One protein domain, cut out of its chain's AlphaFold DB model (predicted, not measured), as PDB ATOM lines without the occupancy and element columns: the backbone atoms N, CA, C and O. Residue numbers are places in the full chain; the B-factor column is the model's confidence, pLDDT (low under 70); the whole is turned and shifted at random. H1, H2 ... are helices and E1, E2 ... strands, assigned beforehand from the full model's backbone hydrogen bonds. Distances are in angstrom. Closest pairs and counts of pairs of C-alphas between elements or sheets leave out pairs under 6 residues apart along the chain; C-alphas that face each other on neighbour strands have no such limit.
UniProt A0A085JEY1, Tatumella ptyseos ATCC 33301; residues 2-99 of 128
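Overview. This is residues 2 to 99 of the 128 residues of a protein of Tatumella ptyseos ATCC 33301 (UniProt A0A085JEY1). A long helix, H2, packs on the antiparallel hairpin E1 and E2, with short helices H1 and H3 near one end. A long link, residues 69 to 87, folds back to H3. The printed part, 98 residues, mixed in class, ordered H1, E1, E2, H2, H3, is loose, radius of gyration of the C-alphas 15.7 A, and spans 50 by 30 by 17 A.

Arrangement. H1, residues 2 to 9, is close but not clearly touching H3, residues 88 to 95; closest C-alphas, 8 and 94, 6.0 A. E1, residues 13 to 19, and E2, residues 30 to 37, have N 16 and O 34 2.8 A apart. H2, residues 44 to 68, comes closest to E2 at C-alphas 62 and 32, 6.9 A. O i to N i+4 pairs are within hydrogen-bond range throughout H3, 20 of 21 in H2, 2 of 4 in H1.

Along the chain. C-alpha 2 is at (198.195, 190.226, 140.447), C-alpha 95 at (197.344, 205.351, 147.764). H2 spans 36.3 A.

Size, cuts and confidence. The printed part has no cut; pLDDT is under 70 at residues 70 and 79 to 81.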
ATOM      1  N   THR A   2     199.169 189.927 141.509       71.25
ATOM      2  CA  THR A   2     198.195 190.226 140.447       71.25
ATOM      3  C   THR A   2     196.992 191.025 140.947       71.25
ATOM      4  O   THR A   2     196.625 192.047 140.378       71.25
ATOM      5  N   PHE A   3     196.450 190.636 142.100       78.25
ATOM      6  CA  PHE A   3     195.279 191.285 142.679       78.25
ATOM      7  C   PHE A   3     195.550 192.744 143.114       78.25
ATOM      8  O   PHE A   3     194.658 193.582 143.012       78.25
ATOM      9  N   TYR A   4     196.769 193.082 143.570       81.12
ATOM     10  CA  TYR A   4     197.090 194.461 143.969       81.12
ATOM     11  C   TYR A   4     197.078 195.398 142.763       81.12
ATOM     12  O   TYR A   4     196.629 196.524 142.900       81.12
ATOM     13  N   ARG A   5     197.534 194.943 141.588       80.75
ATOM     14  CA  ARG A   5     197.551 195.741 140.348       80.75
ATOM     15  C   ARG A   5     196.178 195.829 139.671       80.75
ATOM     16  O   ARG A   5     195.879 196.857 139.069       80.75
ATOM     17  N   ALA A   6     195.336 194.813 139.845       82.75
ATOM     18  CA  ALA A   6     193.950 194.812 139.370       82.75
ATOM     19  C   ALA A   6     193.106 195.940 140.001       82.75
ATOM     20  O   ALA A   6     192.251 196.544 139.356       82.75
ATOM     21  N   MET A   7     193.395 196.288 141.259       81.31
ATOM     22  CA  MET A   7     192.662 197.310 142.012       81.31
ATOM     23  C   MET A   7     192.858 198.741 141.449       81.31
ATOM     24  O   MET A   7     191.860 199.384 141.121       81.31
ATOM     25  N   PRO A   8     194.092 199.258 141.240       82.31
ATOM     26  CA  PRO A   8     194.341 200.532 140.566       82.31
ATOM     27  C   PRO A   8     193.777 200.623 139.147       82.31
ATOM     28  O   PRO A   8     193.569 201.742 138.665       82.31
ATOM     29  N   ALA A   9     193.636 199.479 138.472       83.88
ATOM     30  CA  ALA A   9     193.077 199.351 137.129       83.88
ATOM     31  C   ALA A   9     191.538 199.268 137.131       83.88
ATOM     32  O   ALA A   9     190.917 199.474 136.093       83.88
ATOM     33  N   LYS A  10     190.921 199.071 138.307       83.75
ATOM     34  CA  LYS A  10     189.475 198.858 138.493       83.75
ATOM     35  C   LYS A  10     188.956 197.639 137.728       83.75
ATOM     36  O   LYS A  10     187.817 197.637 137.252       83.75
ATOM     37  N   ASP A  11     189.776 196.597 137.634       88.00
ATOM     38  CA  ASP A  11     189.385 195.346 136.992       88.00
ATOM     39  C   ASP A  11     188.168 194.758 137.703       88.00
ATOM     40  O   ASP A  11     188.093 194.742 138.931       88.00
ATOM     41  N   LYS A  12     187.194 194.252 136.949       87.44
ATOM     42  CA  LYS A  12     185.961 193.687 137.531       87.44
ATOM     43  C   LYS A  12     186.093 192.207 137.882       87.44
ATOM     44  O   LYS A  12     185.321 191.687 138.687       87.44
ATOM     45  N   SER A  13     187.080 191.536 137.303       89.75
ATOM     46  CA  SER A  13     187.263 190.094 137.393       89.75
ATOM     47  C   SER A  13     188.723 189.717 137.563       89.75
ATOM     48  O   SER A  13     189.616 190.436 137.125       89.75
ATOM     49  N   TYR A  14     188.946 188.543 138.132       88.44
ATOM     50  CA  TYR A  14     190.240 187.873 138.165       88.44
ATOM     51  C   TYR A  14     190.111 186.477 137.561       88.44
ATOM     52  O   TYR A  14     189.006 185.975 137.345       88.44
ATOM     53  N   ALA A  15     191.246 185.831 137.320       89.81
ATOM     54  CA  ALA A  15     191.289 184.420 136.982       89.81
ATOM     55  C   ALA A  15     192.263 183.682 137.899       89.81
ATOM     56  O   ALA A  15     193.265 184.243 138.340       89.81
ATOM     57  N   VAL A  16     191.946 182.421 138.166       90.94
ATOM     58  CA  VAL A  16     192.843 181.428 138.752       90.94
ATOM     59  C   VAL A  16     193.110 180.394 137.669       90.94
ATOM     60  O   VAL A  16     192.171 179.934 137.014       90.94
ATOM     61  N   SER A  17     194.373 180.050 137.461       92.12
ATOM     62  CA  SER A  17     194.802 179.081 136.457       92.12
ATOM     63  C   SER A  17     195.597 177.942 137.087       92.12
ATOM     64  O   SER A  17     196.206 178.094 138.143       92.12
ATOM     65  N   ILE A  18     195.561 176.794 136.418       93.44
ATOM     66  CA  ILE A  18     196.509 175.691 136.575       93.44
ATOM     67  C   ILE A  18     197.238 175.607 135.243       93.44
ATOM     68  O   ILE A  18     196.586 175.533 134.199       93.44
ATOM     69  N   HIS A  19     198.559 175.645 135.279       92.81
ATOM     70  CA  HIS A  19     199.402 175.628 134.094       92.81
ATOM     71  C   HIS A  19     200.565 174.660 134.287       92.81
ATOM     72  O   HIS A  19     200.872 174.255 135.411       92.81
ATOM     73  N   GLU A  20     201.183 174.274 133.180       92.06
ATOM     74  CA  GLU A  20     202.436 173.528 133.205       92.06
ATOM     75  C   GLU A  20     203.567 174.409 133.740       92.06
ATOM     76  O   GLU A  20     203.567 175.629 133.561       92.06
ATOM     77  N   ILE A  21     204.524 173.789 134.424       91.31
ATOM     78  CA  ILE A  21     205.729 174.476 134.885       91.31
ATOM     79  C   ILE A  21     206.749 174.420 133.754       91.31
ATOM     80  O   ILE A  21     207.046 173.338 133.250       91.31
ATOM     81  N   ASP A  22     207.301 175.572 133.400       89.94
ATOM     82  CA  ASP A  22     208.414 175.704 132.471       89.94
ATOM     83  C   ASP A  22     209.558 176.507 133.120       89.94
ATOM     84  O   ASP A  22     209.601 176.711 134.336       89.94
ATOM     85  N   GLU A  23     210.534 176.910 132.314       89.62
ATOM     86  CA  GLU A  23     211.690 177.701 132.748       89.62
ATOM     87  C   GLU A  23     211.360 179.166 133.086       89.62
ATOM     88  O   GLU A  23     212.208 179.882 133.627       89.62
ATOM     89  N   PHE A  24     210.135 179.618 132.803       88.75
ATOM     90  CA  PHE A  24     209.692 180.990 133.002       88.75
ATOM     91  C   PHE A  24     208.659 181.082 134.141       88.75
ATOM     92  O   PHE A  24     207.953 180.140 134.494       88.75
ATOM     93  N   TRP A  25     208.565 182.252 134.773       86.19
ATOM     94  CA  TRP A  25     207.636 182.451 135.889       86.19
ATOM     95  C   TRP A  25     206.194 182.607 135.393       86.19
ATOM     96  O   TRP A  25     205.903 183.536 134.640       86.19
ATOM     97  N   ASP A  26     205.297 181.739 135.874       86.81
ATOM     98  CA  ASP A  26     203.851 181.735 135.588       86.81
ATOM     99  C   ASP A  26     203.502 181.714 134.081       86.81
ATOM    100  O   ASP A  26     202.509 182.299 133.639       86.81
ATOM    101  N   ALA A  27     204.333 181.041 133.284       89.62
ATOM    102  CA  ALA A  27     204.405 181.207 131.833       89.62
ATOM    103  C   ALA A  27     203.907 180.012 131.008       89.62
ATOM    104  O   ALA A  27     203.338 180.183 129.925       89.62
ATOM    105  N   GLY A  28     204.060 178.802 131.547       90.88
ATOM    106  CA  GLY A  28     203.721 177.588 130.819       90.88
ATOM    107  C   GLY A  28     202.254 177.511 130.362       90.88
ATOM    108  O   GLY A  28     201.392 178.271 130.826       90.88
ATOM    109  N   PRO A  29     201.930 176.591 129.436       92.38
ATOM    110  CA  PRO A  29     200.577 176.421 128.918       92.38
ATOM    111  C   PRO A  29     199.526 176.242 130.019       92.38
ATOM    112  O   PRO A  29     199.682 175.436 130.939       92.38
ATOM    113  N   VAL A  30     198.411 176.967 129.910       94.12
ATOM    114  CA  VAL A  30     197.301 176.874 130.867       94.12
ATOM    115  C   VAL A  30     196.456 175.647 130.549       94.12
ATOM    116  O   VAL A  30     195.871 175.547 129.476       94.12
ATOM    117  N   LEU A  31     196.332 174.745 131.516       93.69
ATOM    118  CA  LEU A  31     195.523 173.528 131.422       93.69
ATOM    119  C   LEU A  31     194.076 173.787 131.844       93.69
ATOM    120  O   LEU A  31     193.126 173.295 131.240       93.69
ATOM    121  N   PHE A  32     193.901 174.590 132.895       93.75
ATOM    122  CA  PHE A  32     192.590 174.946 133.420       93.75
ATOM    123  C   PHE A  32     192.563 176.401 133.856       93.75
ATOM    124  O   PHE A  32     193.530 176.919 134.412       93.75
ATOM    125  N   LYS A  33     191.414 177.053 133.679       92.75
ATOM    126  CA  LYS A  33     191.197 178.440 134.088       92.75
ATOM    127  C   LYS A  33     189.801 178.608 134.662       92.75
ATOM    128  O   LYS A  33     188.829 178.088 134.117       92.75
ATOM    129  N   LYS A  34     189.695 179.371 135.744       92.50
ATOM    130  CA  LYS A  34     188.425 179.760 136.350       92.50
ATOM    131  C   LYS A  34     188.417 181.253 136.619       92.50
ATOM    132  O   LYS A  34     189.334 181.778 137.243       92.50
ATOM    133  N   PHE A  35     187.366 181.924 136.167       91.25
ATOM    134  CA  PHE A  35     187.157 183.339 136.445       91.25
ATOM    135  C   PHE A  35     186.422 183.538 137.770       91.25
ATOM    136  O   PHE A  35     185.557 182.745 138.147       91.25
ATOM    137  N   GLY A  36     186.763 184.624 138.452       89.69
ATOM    138  CA  GLY A  36     186.066 185.150 139.616       89.69
ATOM    139  C   GLY A  36     185.842 186.652 139.470       89.69
ATOM    140  O   GLY A  36     186.317 187.281 138.525       89.69
ATOM    141  N   SER A  37     185.083 187.237 140.391       89.75
ATOM    142  CA  SER A  37     184.740 188.666 140.382       89.75
ATOM    143  C   SER A  37     185.229 189.354 141.648       89.75
ATOM    144  O   SER A  37     185.228 188.754 142.723       89.75
ATOM    145  N   PHE A  38     185.622 190.617 141.519       86.25
ATOM    146  CA  PHE A  38     185.955 191.459 142.663       86.25
ATOM    147  C   PHE A  38     184.690 192.085 143.255       86.25
ATOM    148  O   PHE A  38     183.894 192.684 142.531       86.25
ATOM    149  N   ASP A  39     184.528 192.001 144.578       85.12
ATOM    150  CA  ASP A  39     183.498 192.755 145.298       85.12
ATOM    151  C   ASP A  39     184.117 194.009 145.922       85.12
ATOM    152  O   ASP A  39     184.630 193.982 147.042       85.12
ATOM    153  N   TYR A  40     184.045 195.124 145.192       82.50
ATOM    154  CA  TYR A  40     184.572 196.422 145.628       82.50
ATOM    155  C   TYR A  40     183.808 197.050 146.802       82.50
ATOM    156  O   TYR A  40     184.235 198.078 147.324       82.50
ATOM    157  N   ARG A  41     182.699 196.446 147.252       84.81
ATOM    158  CA  ARG A  41     182.017 196.856 148.491       84.81
ATOM    159  C   ARG A  41     182.730 196.326 149.737       84.81
ATOM    160  O   ARG A  41     182.435 196.769 150.842       84.81
ATOM    161  N   ARG A  42     183.635 195.354 149.578       82.69
ATOM    162  CA  ARG A  42     184.404 194.723 150.657       82.69
ATOM    163  C   ARG A  42     185.871 195.115 150.559       82.69
ATOM    164  O   ARG A  42     186.365 195.489 149.499       82.69
ATOM    165  N   CYS A  43     186.598 194.981 151.668       77.62
ATOM    166  CA  CYS A  43     188.039 195.184 151.615       77.62
ATOM    167  C   CYS A  43     188.709 194.088 150.778       77.62
ATOM    168  O   CYS A  43     188.266 192.938 150.723       77.62
ATOM    169  N   PHE A  44     189.826 194.451 150.164       78.25
ATOM    170  CA  PHE A  44     190.587 193.608 149.253       78.25
ATOM    171  C   PHE A  44     190.948 192.222 149.811       78.25
ATOM    172  O   PHE A  44     190.893 191.221 149.096       78.25
ATOM    173  N   LEU A  45     191.266 192.157 151.106       79.94
ATOM    174  CA  LEU A  45     191.617 190.915 151.786       79.94
ATOM    175  C   LEU A  45     190.481 189.876 151.720       79.94
ATOM    176  O   LEU A  45     190.755 188.692 151.547       79.94
ATOM    177  N   HIS A  46     189.214 190.309 151.755       83.69
ATOM    178  CA  HIS A  46     188.074 189.403 151.576       83.69
ATOM    179  C   HIS A  46     188.057 188.785 150.179       83.69
ATOM    180  O   HIS A  46     187.865 187.581 150.057       83.69
ATOM    181  N   SER A  47     188.320 189.576 149.133       83.12
ATOM    182  CA  SER A  47     188.375 189.049 147.761       83.12
ATOM    183  C   SER A  47     189.494 188.016 147.588       83.12
ATOM    184  O   SER A  47     189.310 187.043 146.863       83.12
ATOM    185  N   ILE A  48     190.632 188.184 148.278       84.25
ATOM    186  CA  ILE A  48     191.711 187.183 148.290       84.25
ATOM    187  C   ILE A  48     191.265 185.899 148.993       84.25
ATOM    188  O   ILE A  48     191.506 184.811 148.473       84.25
ATOM    189  N   PHE A  49     190.612 186.000 150.153       86.25
ATOM    190  CA  PHE A  49     190.129 184.817 150.866       86.25
ATOM    191  C   PHE A  49     189.047 184.070 150.084       86.25
ATOM    192  O   PHE A  49     189.103 182.842 149.985       86.25
ATOM    193  N   ASP A  50     188.111 184.796 149.471       86.12
ATOM    194  CA  ASP A  50     187.077 184.218 148.614       86.12
ATOM    195  C   ASP A  50     187.702 183.523 147.397       86.12
ATOM    196  O   ASP A  50     187.338 182.384 147.092       86.12
ATOM    197  N   ALA A  51     188.688 184.158 146.749       87.19
ATOM    198  CA  ALA A  51     189.452 183.547 145.665       87.19
ATOM    199  C   ALA A  51     190.151 182.267 146.137       87.19
ATOM    200  O   ALA A  51     189.961 181.221 145.529       87.19
ATOM    201  N   GLY A  52     190.878 182.308 147.259       87.38
ATOM    202  CA  GLY A  52     191.577 181.145 147.815       87.38
ATOM    203  C   GLY A  52     190.643 179.972 148.132       87.38
ATOM    204  O   GLY A  52     190.927 178.831 147.761       87.38
ATOM    205  N   LYS A  53     189.479 180.243 148.734       87.25
ATOM    206  CA  LYS A  53     188.463 179.216 149.013       87.25
ATOM    207  C   LYS A  53     187.928 178.588 147.723       87.25
ATOM    208  O   LYS A  53     187.765 177.370 147.643       87.25
ATOM    209  N   GLN A  54     187.673 179.405 146.702       86.88
ATOM    210  CA  GLN A  54     187.216 178.928 145.397       86.88
ATOM    211  C   GLN A  54     188.303 178.159 144.635       86.88
ATOM    212  O   GLN A  54     187.968 177.208 143.922       86.88
ATOM    213  N   SER A  55     189.574 178.528 144.817       89.19
ATOM    214  CA  SER A  55     190.732 177.852 144.229       89.19
ATOM    215  C   SER A  55     190.876 176.422 144.729       89.19
ATOM    216  O   SER A  55     191.177 175.546 143.930       89.19
ATOM    217  N   GLY A  56     190.597 176.148 146.009       90.38
ATOM    218  CA  GLY A  56     190.670 174.786 146.554       90.38
ATOM    219  C   GLY A  56     189.706 173.818 145.862       90.38
ATOM    220  O   GLY A  56     190.111 172.755 145.394       90.38
ATOM    221  N   LYS A  57     188.434 174.217 145.715       91.25
ATOM    222  CA  LYS A  57     187.452 173.420 144.961       91.25
ATOM    223  C   LYS A  57     187.845 173.288 143.487       91.25
ATOM    224  O   LYS A  57     187.758 172.203 142.926       91.25
ATOM    225  N   PHE A  58     188.283 174.386 142.871       94.75
ATOM    226  CA  PHE A  58     188.727 174.390 141.478       94.75
ATOM    227  C   PHE A  58     189.904 173.436 141.235       94.75
ATOM    228  O   PHE A  58     189.892 172.714 140.240       94.75
ATOM    229  N   LEU A  59     190.874 173.392 142.150       94.44
ATOM    230  CA  LEU A  59     192.004 172.473 142.088       94.44
ATOM    231  C   LEU A  59     191.531 171.020 142.134       94.44
ATOM    232  O   LEU A  59     191.898 170.242 141.260       94.44
ATOM    233  N   LEU A  60     190.677 170.669 143.100       93.31
ATOM    234  CA  LEU A  60     190.143 169.311 143.220       93.31
ATOM    235  C   LEU A  60     189.383 168.879 141.956       93.31
ATOM    236  O   LEU A  60     189.672 167.820 141.400       93.31
ATOM    237  N   ASP A  61     188.458 169.718 141.479       93.31
ATOM    238  CA  ASP A  61     187.654 169.434 140.285       93.31
ATOM    239  C   ASP A  61     188.560 169.270 139.035       93.31
ATOM    240  O   ASP A  61     188.286 168.456 138.153       93.31
ATOM    241  N   SER A  62     189.659 170.029 138.956       93.94
ATOM    242  CA  SER A  62     190.622 169.965 137.848       93.94
ATOM    243  C   SER A  62     191.523 168.731 137.917       93.94
ATOM    244  O   SER A  62     191.746 168.085 136.896       93.94
ATOM    245  N   LEU A  63     191.983 168.348 139.113       91.38
ATOM    246  CA  LEU A  63     192.765 167.125 139.326       91.38
ATOM    247  C   LEU A  63     191.958 165.877 138.970       91.38
ATOM    248  O   LEU A  63     192.476 164.984 138.307       91.38
ATOM    249  N   GLN A  64     190.677 165.831 139.345       92.00
ATOM    250  CA  GLN A  64     189.792 164.739 138.941       92.00
ATOM    251  C   GLN A  64     189.710 164.644 137.415       92.00
ATOM    252  O   GLN A  64     189.942 163.577 136.853       92.00
ATOM    253  N   LYS A  65     189.461 165.764 136.725       90.06
ATOM    254  CA  LYS A  65     189.438 165.791 135.254       90.06
ATOM    255  C   LYS A  65     190.754 165.320 134.643       90.06
ATOM    256  O   LYS A  65     190.713 164.547 133.691       90.06
ATOM    257  N   PHE A  66     191.885 165.761 135.191       89.38
ATOM    258  CA  PHE A  66     193.216 165.359 134.744       89.38
ATOM    259  C   PHE A  66     193.442 163.852 134.888       89.38
ATOM    260  O   PHE A  66     193.871 163.209 133.940       89.38
ATOM    261  N   LEU A  67     193.071 163.258 136.025       88.25
ATOM    262  CA  LEU A  67     193.239 161.819 136.258       88.25
ATOM    263  C   LEU A  67     192.380 160.947 135.326       88.25
ATOM    264  O   LEU A  67     192.799 159.849 134.965       88.25
ATOM    265  N   PHE A  68     191.197 161.419 134.925       86.31
ATOM    266  CA  PHE A  68     190.306 160.676 134.023       86.31
ATOM    267  C   PHE A  68     190.547 160.955 132.533       86.31
ATOM    268  O   PHE A  68     190.094 160.182 131.687       86.31
ATOM    269  N   SER A  69     191.257 162.032 132.190       80.38
ATOM    270  CA  SER A  69     191.474 162.449 130.803       80.38
ATOM    271  C   SER A  69     192.917 162.180 130.395       80.38
ATOM    272  O   SER A  69     193.835 162.810 130.901       80.38
ATOM    273  N   LYS A  70     193.131 161.283 129.424       68.25
ATOM    274  CA  LYS A  70     194.479 160.972 128.908       68.25
ATOM    275  C   LYS A  70     195.182 162.155 128.233       68.25
ATOM    276  O   LYS A  70     196.387 162.081 128.032       68.25
ATOM    277  N   ASN A  71     194.447 163.198 127.840       79.56
ATOM    278  CA  ASN A  71     195.022 164.364 127.182       79.56
ATOM    279  C   ASN A  71     194.200 165.616 127.496       79.56
ATOM    280  O   ASN A  71     193.016 165.678 127.162       79.56
ATOM    281  N   ILE A  72     194.827 166.604 128.134       86.44
ATOM    282  CA  ILE A  72     194.236 167.923 128.370       86.44
ATOM    283  C   ILE A  72     195.044 168.924 127.551       86.44
ATOM    284  O   ILE A  72     196.211 169.137 127.869       86.44
ATOM    285  N   PRO A  73     194.473 169.493 126.477       86.38
ATOM    286  CA  PRO A  73     195.213 170.409 125.625       86.38
ATOM    287  C   PRO A  73     195.536 171.693 126.393       86.38
ATOM    288  O   PRO A  73     194.637 172.346 126.926       86.38
ATOM    289  N   GLY A  74     196.819 172.050 126.435       88.50
ATOM    290  CA  GLY A  74     197.279 173.314 126.997       88.50
ATOM    291  C   GLY A  74     196.908 174.499 126.107       88.50
ATOM    292  O   GLY A  74     196.988 174.435 124.881       88.50
ATOM    293  N   ILE A  75     196.505 175.597 126.738       91.00
ATOM    294  CA  ILE A  75     196.231 176.877 126.088       91.00
ATOM    295  C   ILE A  75     197.499 177.726 126.196       91.00
ATOM    296  O   ILE A  75     197.914 178.076 127.304       91.00
ATOM    297  N   THR A  76     198.110 178.065 125.060       88.81
ATOM    298  CA  THR A  76     199.263 178.975 125.016       88.81
ATOM    299  C   THR A  76     198.884 180.334 125.600       88.81
ATOM    300  O   THR A  76     197.835 180.891 125.275       88.81
ATOM    301  N   GLN A  77     199.732 180.855 126.483       84.31
ATOM    302  CA  GLN A  77     199.564 182.181 127.065       84.31
ATOM    303  C   GLN A  77     200.159 183.249 126.132       84.31
ATOM    304  O   GLN A  77     201.233 183.050 125.569       84.31
ATOM    305  N   ASP A  78     199.476 184.389 125.981       77.94
ATOM    306  CA  ASP A  78     200.012 185.548 125.250       77.94
ATOM    307  C   ASP A  78     201.278 186.105 125.926       77.94
ATOM    308  O   ASP A  78     201.521 185.861 127.112       77.94
ATOM    309  N   ALA A  79     202.075 186.884 125.180       66.50
ATOM    310  CA  ALA A  79     203.354 187.446 125.626       66.50
ATOM    311  C   ALA A  79     203.296 188.010 127.062       66.50
ATOM    312  O   ALA A  79     202.482 188.878 127.387       66.50
ATOM    313  N   HIS A  80     204.158 187.481 127.931       60.88
ATOM    314  CA  HIS A  80     204.012 187.634 129.374       60.88
ATOM    315  C   HIS A  80     204.448 189.005 129.880       60.88
ATOM    316  O   HIS A  80     205.554 189.474 129.617       60.88
ATOM    317  N   GLN A  81     203.610 189.592 130.732       66.69
ATOM    318  CA  GLN A  81     204.048 190.575 131.717       66.69
ATOM    319  C   GLN A  81     204.019 189.914 133.090       66.69
ATOM    320  O   GLN A  81     202.979 189.870 133.751       66.69
ATOM    321  N   TYR A  82     205.166 189.384 133.516       76.19
ATOM    322  CA  TYR A  82     205.333 188.950 134.897       76.19
ATOM    323  C   TYR A  82     205.500 190.174 135.798       76.19
ATOM    324  O   TYR A  82     206.296 191.075 135.526       76.19
ATOM    325  N   TRP A  83     204.750 190.203 136.897       78.25
ATOM    326  CA  TRP A  83     204.753 191.325 137.825       78.25
ATOM    327  C   TRP A  83     205.424 190.942 139.141       78.25
ATOM    328  O   TRP A  83     204.854 190.215 139.957       78.25
ATOM    329  N   SER A  84     206.599 191.517 139.393       81.94
ATOM    330  CA  SER A  84     207.267 191.453 140.693       81.94
ATOM    331  C   SER A  84     206.542 192.288 141.759       81.94
ATOM    332  O   SER A  84     205.619 193.056 141.450       81.94
ATOM    333  N   PHE A  85     206.956 192.122 143.026       83.62
ATOM    334  CA  PHE A  85     206.455 192.887 144.175       83.62
ATOM    335  C   PHE A  85     206.359 194.391 143.885       83.62
ATOM    336  O   PHE A  85     207.253 194.933 143.234       83.62
ATOM    337  N   PRO A  86     205.283 195.075 144.335       84.12
ATOM    338  CA  PRO A  86     205.079 196.460 143.957       84.12
ATOM    339  C   PRO A  86     206.187 197.308 144.579       84.12
ATOM    340  O   PRO A  86     206.517 197.179 145.761       84.12
ATOM    341  N   THR A  87     206.763 198.186 143.771       88.19
ATOM    342  CA  THR A  87     207.755 199.162 144.219       88.19
ATOM    343  C   THR A  87     207.120 200.186 145.162       88.19
ATOM    344  O   THR A  87     205.901 200.372 145.192       88.19
ATOM    345  N   LYS A  88     207.949 200.917 145.920       87.88
ATOM    346  CA  LYS A  88     207.467 202.004 146.791       87.88
ATOM    347  C   LYS A  88     206.664 203.058 146.017       87.88
ATOM    348  O   LYS A  88     205.675 203.565 146.538       87.88
ATOM    349  N   ASP A  89     207.060 203.361 144.785       88.75
ATOM    350  CA  ASP A  89     206.370 204.350 143.955       88.75
ATOM    351  C   ASP A  89     205.035 203.827 143.420       88.75
ATOM    352  O   ASP A  89     204.057 204.570 143.374       88.75
ATOM    353  N   GLU A  90     204.952 202.541 143.070       86.06
ATOM    354  CA  GLU A  90     203.681 201.899 142.718       86.06
ATOM    355  C   GLU A  90     202.721 201.866 143.910       86.06
ATOM    356  O   GLU A  90     201.531 202.127 143.734       86.06
ATOM    357  N   ILE A  91     203.242 201.636 145.122       87.19
ATOM    358  CA  ILE A  91     202.459 201.702 146.359       87.19
ATOM    359  C   ILE A  91     201.880 203.104 146.568       87.19
ATOM    360  O   ILE A  91     200.665 203.247 146.709       87.19
ATOM    361  N   LYS A  92     202.720 204.146 146.496       86.38
ATOM    362  CA  LYS A  92     202.285 205.550 146.617       86.38
ATOM    363  C   LYS A  92     201.251 205.936 145.556       86.38
ATOM    364  O   LYS A  92     200.277 206.625 145.848       86.38
ATOM    365  N   LYS A  93     201.421 205.472 144.312       86.38
ATOM    366  CA  LYS A  93     200.429 205.682 143.241       86.38
ATOM    367  C   LYS A  93     199.097 204.994 143.551       86.38
ATOM    368  O   LYS A  93     198.046 205.534 143.207       86.38
ATOM    369  N   GLY A  94     199.127 203.822 144.184       85.12
ATOM    370  CA  GLY A  94     197.934 203.127 144.664       85.12
ATOM    371  C   GLY A  94     197.198 203.901 145.761       85.12
ATOM    372  O   GLY A  94     195.974 204.011 145.698       85.12
ATOM    373  N   GLU A  95     197.924 204.502 146.707       84.19
ATOM    374  CA  GLU A  95     197.344 205.351 147.764       84.19
ATOM    375  C   GLU A  95     196.545 206.518 147.174       84.19
ATOM    376  O   GLU A  95     195.395 206.735 147.557       84.19
ATOM    377  N   GLY A  96     197.085 207.188 146.150       81.88
ATOM    378  CA  GLY A  96     196.377 208.244 145.414       81.88
ATOM    379  C   GLY A  96     195.099 207.784 144.693       81.88
ATOM    380  O   GLY A  96     194.282 208.610 144.298       81.88
ATOM    381  N   LYS A  97     194.899 206.470 144.536       82.38
ATOM    382  CA  LYS A  97     193.692 205.852 143.963       82.38
ATOM    383  C   LYS A  97     192.752 205.268 145.028       82.38
ATOM    384  O   LYS A  97     191.813 204.556 144.679       82.38
ATOM    385  N   GLY A  98     192.998 205.558 146.307       77.50
ATOM    386  CA  GLY A  98     192.185 205.087 147.430       77.50
ATOM    387  C   GLY A  98     192.557 203.696 147.947       77.50
ATOM    388  O   GLY A  98     191.792 203.108 148.707       77.50
ATOM    389  N   ILE A  99     193.714 203.148 147.558       80.88
ATOM    390  CA  ILE A  99     194.192 201.852 148.059       80.88
ATOM    391  C   ILE A  99     195.070 202.085 149.278       80.88
ATOM    392  O   ILE A  99     196.166 202.623 149.169       80.88
TER     393      ILE A  99